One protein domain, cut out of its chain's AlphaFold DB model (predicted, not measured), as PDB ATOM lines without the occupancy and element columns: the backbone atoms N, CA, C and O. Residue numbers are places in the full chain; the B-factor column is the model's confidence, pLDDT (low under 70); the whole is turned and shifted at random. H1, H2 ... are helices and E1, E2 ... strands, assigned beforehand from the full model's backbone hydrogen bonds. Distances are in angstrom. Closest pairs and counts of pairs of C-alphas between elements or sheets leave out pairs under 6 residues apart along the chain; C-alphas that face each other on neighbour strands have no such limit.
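This is residues 3 to 48 of the 137 residues of an uncharacterized protein of Raoultella terrigena (UniProt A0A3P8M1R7). What shape do these coordinates make? A small sheet of three strands, E2, E1 and E3, lies at one end of an elongated, open model, and a single helix, H1, lies toward the other end, away from the sheet. The two links between sheet and helix close a wide loop, with residues 18 to 26 and 29 to 35, most of them in H1, standing free. What is it built of? The 46 printed residues hold three named strands and one named helix in the order E1, E2, H1, E3, class mixed, helices and strands; the sheet runs E2, E1, E3 and is mixed. The whole is loose, with a radius of gyration of the C-alphas of 12.8 A and spans of 37 by 22 by 16 A.

What comes first along the printed part? Strand E1, residues 3 to 6, begins at C-alpha 3 at (39.396, 125.101, -1.040) and is 10.3 A long from first to last C-alpha. Strand E2, residues 13 to 15, is 6.6 A long. Where is the helix? H1, residues 21 to 33, begins at C-alpha 21 at (30.908, 126.762, 9.314) and is 18.4 A long. What comes last? Strand E3, residues 43 to 47, is 13.0 A long and ends at C-alpha 47 at (49.382, 121.137, -1.376).

How do E1 and E2 stand to each other? They form a hairpin of antiparallel neighbours, with 141 degrees between their directions. The C-alphas of Phe 3 and Trp 15 face each other at 4.6 A, and N 4 and O 14, 2.8 A apart, are within hydrogen-bond range. And E1 to E3? E1, the inner strand, is parallel to E3 at 18 degrees; the C-alphas of Phe 3 and Leu 44 face each other at 4.7 A. N 3 and O 43 are within hydrogen-bond range at 2.8 A, and so are N 47 and O 5 at 2.9 A. Where does H1 stand? H1 is not on the sheet, with 1 pair of C-alphas within 10 A, and it is apart from E1. In H1 every O i to N i+4 pair is within hydrogen-bond range.

How large is it? The two C-alphas farthest apart, those of Leu 34 and Ser 48, are 37.8 A from each other. Is there a cut, or a long link? The printed part has no cut; the link E2 to H1 is tight, and the links E1 to E2 and H1 to E3 are short. Where is confidence low? The mean pLDDT of the printed part is 86.5, and residues 18 to 19 are under 70.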
ATOM      1  N   PHE A   3      39.346 126.549  -1.149       91.00
ATOM      2  CA  PHE A   3      39.396 125.101  -1.040       91.00
ATOM      3  C   PHE A   3      40.848 124.630  -1.013       91.00
ATOM      4  O   PHE A   3      41.707 125.223  -1.661       91.00
ATOM      5  N   SER A   4      41.116 123.558  -0.279       93.56
ATOM      6  CA  SER A   4      42.408 122.882  -0.236       93.56
ATOM      7  C   SER A   4      42.255 121.447  -0.706       93.56
ATOM      8  O   SER A   4      41.319 120.748  -0.312       93.56
ATOM      9  N   GLN A   5      43.220 120.993  -1.491       93.62
ATOM     10  CA  GLN A   5      43.446 119.581  -1.764       93.62
ATOM     11  C   GLN A   5      44.876 119.204  -1.383       93.62
ATOM     12  O   GLN A   5      45.805 119.994  -1.565       93.62
ATOM     13  N   PHE A   6      45.046 117.992  -0.865       91.06
ATOM     14  CA  PHE A   6      46.329 117.472  -0.401       91.06
ATOM     15  C   PHE A   6      46.669 116.203  -1.177       91.06
ATOM     16  O   PHE A   6      45.861 115.276  -1.214       91.06
ATOM     17  N   THR A   7      47.857 116.128  -1.778       88.94
ATOM     18  CA  THR A   7      48.225 114.978  -2.628       88.94
ATOM     19  C   THR A   7      48.283 113.654  -1.862       88.94
ATOM     20  O   THR A   7      48.016 112.605  -2.437       88.94
ATOM     21  N   TRP A   8      48.559 113.699  -0.556       83.94
ATOM     22  CA  TRP A   8      48.598 112.530   0.333       83.94
ATOM     23  C   TRP A   8      47.221 112.107   0.876       83.94
ATOM     24  O   TRP A   8      47.123 111.119   1.598       83.94
ATOM     25  N   MET A   9      46.151 112.835   0.544       84.94
ATOM     26  CA  MET A   9      44.764 112.459   0.843       84.94
ATOM     27  C   MET A   9      43.903 112.605  -0.419       84.94
ATOM     28  O   MET A   9      43.068 113.515  -0.499       84.94
ATOM     29  N   PRO A  10      44.106 111.731  -1.425       79.75
ATOM     30  CA  PRO A  10      43.372 111.811  -2.680       79.75
ATOM     31  C   PRO A  10      41.859 111.675  -2.449       79.75
ATOM     32  O   PRO A  10      41.411 111.032  -1.500       79.75
ATOM     33  N   ALA A  11      41.073 112.292  -3.335       81.81
ATOM     34  CA  ALA A  11      39.603 112.336  -3.312       81.81
ATOM     35  C   ALA A  11      38.950 113.171  -2.190       81.81
ATOM     36  O   ALA A  11      37.724 113.165  -2.067       81.81
ATOM     37  N   ARG A  12      39.720 113.933  -1.403       85.88
ATOM     38  CA  ARG A  12      39.172 114.867  -0.404       85.88
ATOM     39  C   ARG A  12      39.419 116.320  -0.798       85.88
ATOM     40  O   ARG A  12      40.545 116.711  -1.093       85.88
ATOM     41  N   LEU A  13      38.354 117.118  -0.745       88.12
ATOM     42  CA  LEU A  13      38.396 118.574  -0.840       88.12
ATOM     43  C   LEU A  13      38.028 119.159   0.519       88.12
ATOM     44  O   LEU A  13      36.990 118.826   1.088       88.12
ATOM     45  N   TYR A  14      38.884 120.035   1.021       87.81
ATOM     46  CA  TYR A  14      38.686 120.727   2.283       87.81
ATOM     47  C   TYR A  14      38.255 122.149   1.986       87.81
ATOM     48  O   TYR A  14      38.876 122.835   1.178       87.81
ATOM     49  N   TRP A  15      37.189 122.601   2.628       86.25
ATOM     50  CA  TRP A  15      36.801 123.997   2.560       86.25
ATOM     51  C   TRP A  15      37.414 124.740   3.747       86.25
ATOM     52  O   TRP A  15      37.115 124.431   4.895       86.25
ATOM     53  N   ASN A  16      38.283 125.710   3.467       84.00
ATOM     54  CA  ASN A  16      38.971 126.493   4.491       84.00
ATOM     55  C   ASN A  16      38.225 127.814   4.677       84.00
ATOM     56  O   ASN A  16      38.601 128.835   4.096       84.00
ATOM     57  N   ASN A  17      37.127 127.783   5.431       75.19
ATOM     58  CA  ASN A  17      36.487 129.018   5.866       75.19
ATOM     59  C   ASN A  17      37.033 129.436   7.225       75.19
ATOM     60  O   ASN A  17      37.151 128.611   8.129       75.19
ATOM     61  N   VAL A  18      37.334 130.721   7.366       68.31
ATOM     62  CA  VAL A  18      37.559 131.320   8.679       68.31
ATOM     63  C   VAL A  18      36.186 131.759   9.168       68.31
ATOM     64  O   VAL A  18      35.597 132.659   8.576       68.31
ATOM     65  N   ASP A  19      35.683 131.088  10.207       66.31
ATOM     66  CA  ASP A  19      34.344 131.299  10.776       66.31
ATOM     67  C   ASP A  19      33.174 130.921   9.825       66.31
ATOM     68  O   ASP A  19      33.349 130.620   8.643       66.31
ATOM     69  N   GLY A  20      31.948 130.828  10.343       73.25
ATOM     70  CA  GLY A  20      30.730 130.613   9.549       73.25
ATOM     71  C   GLY A  20      30.467 129.176   9.079       73.25
ATOM     72  O   GLY A  20      29.580 128.957   8.250       73.25
ATOM     73  N   ALA A  21      31.177 128.176   9.613       77.06
ATOM     74  CA  ALA A  21      30.908 126.762   9.314       77.06
ATOM     75  C   ALA A  21      29.444 126.376   9.615       77.06
ATOM     76  O   ALA A  21      28.808 125.661   8.839       77.06
ATOM     77  N   HIS A  22      28.881 126.915  10.700       76.25
ATOM     78  CA  HIS A  22      27.489 126.700  11.094       76.25
ATOM     79  C   HIS A  22      26.495 127.386  10.139       76.25
ATOM     80  O   HIS A  22      25.485 126.783   9.777       76.25
ATOM     81  N   HIS A  23      26.794 128.597   9.652       80.12
ATOM     82  CA  HIS A  23      25.969 129.275   8.642       80.12
ATOM     83  C   HIS A  23      25.921 128.498   7.328       80.12
ATOM     84  O   HIS A  23      24.859 128.357   6.724       80.12
ATOM     85  N   PHE A  24      27.052 127.939   6.902       82.62
ATOM     86  CA  PHE A  24      27.079 127.092   5.719       82.62
ATOM     87  C   PHE A  24      26.364 125.765   5.924       82.62
ATOM     88  O   PHE A  24      25.645 125.333   5.028       82.62
ATOM     89  N   ALA A  25      26.513 125.124   7.086       84.56
ATOM     90  CA  ALA A  25      25.760 123.915   7.398       84.56
ATOM     91  C   ALA A  25      24.246 124.173   7.312       84.56
ATOM     92  O   ALA A  25      23.533 123.397   6.675       84.56
ATOM     93  N   ALA A  26      23.775 125.302   7.854       86.50
ATOM     94  CA  ALA A  26      22.382 125.729   7.746       86.50
ATOM     95  C   ALA A  26      21.965 126.008   6.289       86.50
ATOM     96  O   ALA A  26      20.946 125.493   5.832       86.50
ATOM     97  N   ALA A  27      22.766 126.760   5.526       86.50
ATOM     98  CA  ALA A  27      22.484 127.058   4.120       86.50
ATOM     99  C   ALA A  27      22.454 125.789   3.247       86.50
ATOM    100  O   ALA A  27      21.557 125.619   2.424       86.50
ATOM    101  N   ARG A  28      23.394 124.862   3.465       87.19
ATOM    102  CA  ARG A  28      23.448 123.559   2.792       87.19
ATOM    103  C   ARG A  28      22.238 122.698   3.148       87.19
ATOM    104  O   ARG A  28      21.679 122.051   2.261       87.19
ATOM    105  N   PHE A  29      21.831 122.687   4.417       90.50
ATOM    106  CA  PHE A  29      20.630 121.980   4.856       90.50
ATOM    107  C   PHE A  29      19.391 122.514   4.128       90.50
ATOM    108  O   PHE A  29      18.676 121.734   3.502       90.50
ATOM    109  N   LEU A  30      19.193 123.836   4.111       92.56
ATOM    110  CA  LEU A  30      18.073 124.474   3.412       92.56
ATOM    111  C   LEU A  30      18.091 124.201   1.901       92.56
ATOM    112  O   LEU A  30      17.067 123.815   1.344       92.56
ATOM    113  N   ALA A  31      19.245 124.329   1.242       91.12
ATOM    114  CA  ALA A  31      19.384 124.027  -0.184       91.12
ATOM    115  C   ALA A  31      18.999 122.573  -0.509       91.12
ATOM    116  O   ALA A  31      18.327 122.316  -1.507       91.12
ATOM    117  N   THR A  32      19.361 121.633   0.373       92.44
ATOM    118  CA  THR A  32      18.991 120.215   0.245       92.44
ATOM    119  C   THR A  32      17.482 120.018   0.397       92.44
ATOM    120  O   THR A  32      16.877 119.343  -0.429       92.44
ATOM    121  N   GLN A  33      16.856 120.640   1.406       95.94
ATOM    122  CA  GLN A  33      15.402 120.559   1.617       95.94
ATOM    123  C   GLN A  33      14.612 121.130   0.431       95.94
ATOM    124  O   GLN A  33      13.584 120.584   0.042       95.94
ATOM    125  N   LEU A  34      15.114 122.206  -0.175       95.06
ATOM    126  CA  LEU A  34      14.474 122.881  -1.305       95.06
ATOM    127  C   LEU A  34      14.832 122.262  -2.668       95.06
ATOM    128  O   LEU A  34      14.373 122.762  -3.694       95.06
ATOM    129  N   SER A  35      15.654 121.201  -2.696       93.00
ATOM    130  CA  SER A  35      16.196 120.592  -3.922       93.00
ATOM    131  C   SER A  35      16.826 121.617  -4.878       93.00
ATOM    132  O   SER A  35      16.746 121.483  -6.098       93.00
ATOM    133  N   GLN A  36      17.442 122.664  -4.321       91.94
ATOM    134  CA  GLN A  36      18.080 123.729  -5.087       91.94
ATOM    135  C   GLN A  36      19.575 123.432  -5.231       91.94
ATOM    136  O   GLN A  36      20.288 123.390  -4.222       91.94
ATOM    137  N   PRO A  37      20.089 123.243  -6.459       87.06
ATOM    138  CA  PRO A  37      21.520 123.116  -6.666       87.06
ATOM    139  C   PRO A  37      22.188 124.476  -6.432       87.06
ATOM    140  O   PRO A  37      21.919 125.447  -7.136       87.06
ATOM    141  N   VAL A  38      23.083 124.543  -5.447       84.25
ATOM    142  CA  VAL A  38      23.898 125.735  -5.182       84.25
ATOM    143  C   VAL A  38      25.330 125.452  -5.614       84.25
ATOM    144  O   VAL A  38      26.048 124.688  -4.970       84.25
ATOM    145  N   SER A  39      25.749 126.075  -6.712       85.00
ATOM    146  CA  SER A  39      27.131 125.998  -7.184       85.00
ATOM    147  C   SER A  39      28.047 126.813  -6.279       85.00
ATOM    148  O   SER A  39      27.859 128.017  -6.111       85.00
ATOM    149  N   LEU A  40      29.070 126.165  -5.723       83.19
ATOM    150  CA  LEU A  40      30.118 126.831  -4.957       83.19
ATOM    151  C   LEU A  40      31.325 127.074  -5.856       83.19
ATOM    152  O   LEU A  40      31.872 126.140  -6.439       83.19
ATOM    153  N   THR A  41      31.753 128.328  -5.947       87.62
ATOM    154  CA  THR A  41      32.953 128.724  -6.685       87.62
ATOM    155  C   THR A  41      33.964 129.359  -5.740       87.62
ATOM    156  O   THR A  41      33.629 130.049  -4.774       87.62
ATOM    157  N   GLY A  42      35.239 129.086  -5.985       88.56
ATOM    158  CA  GLY A  42      36.315 129.557  -5.131       88.56
ATOM    159  C   GLY A  42      37.682 129.160  -5.655       88.56
ATOM    160  O   GLY A  42      37.806 128.441  -6.644       88.56
ATOM    161  N   GLN A  43      38.711 129.639  -4.971       92.69
ATOM    162  CA  GLN A  43      40.093 129.299  -5.273       92.69
ATOM    163  C   GLN A  43      40.404 127.898  -4.747       92.69
ATOM    164  O   GLN A  43      40.140 127.620  -3.580       92.69
ATOM    165  N   LEU A  44      40.991 127.039  -5.582       92.81
ATOM    166  CA  LEU A  44      41.505 125.733  -5.172       92.81
ATOM    167  C   LEU A  44      43.025 125.795  -5.013       92.81
ATOM    168  O   LEU A  44      43.751 125.979  -5.987       92.81
ATOM    169  N   ASN A  45      43.500 125.592  -3.788       94.00
ATOM    170  CA  ASN A  45      44.913 125.465  -3.467       94.00
ATOM    171  C   ASN A  45      45.298 123.986  -3.385       94.00
ATOM    172  O   ASN A  45      44.636 123.187  -2.722       94.00
ATOM    173  N   THR A  46      46.391 123.627  -4.053       92.94
ATOM    174  CA  THR A  46      46.930 122.263  -4.054       92.94
ATOM    175  C   THR A  46      48.197 122.224  -3.229       92.94
ATOM    176  O   THR A  46      49.135 122.967  -3.507       92.94
ATOM    177  N   TYR A  47      48.233 121.338  -2.243       91.38
ATOM    178  CA  TYR A  47      49.382 121.137  -1.376       91.38
ATOM    179  C   TYR A  47      49.970 119.756  -1.627       91.38
ATOM    180  O   TYR A  47      49.273 118.741  -1.567       91.38
ATOM    181  N   SER A  48      51.272 119.727  -1.884       90.12
ATOM    182  CA  SER A  48      52.046 118.507  -2.078       90.12
ATOM    183  C   SER A  48      53.220 118.470  -1.116       90.12
ATOM    184  O   SER A  48      53.807 119.504  -0.789       90.12
TER     185      SER A  48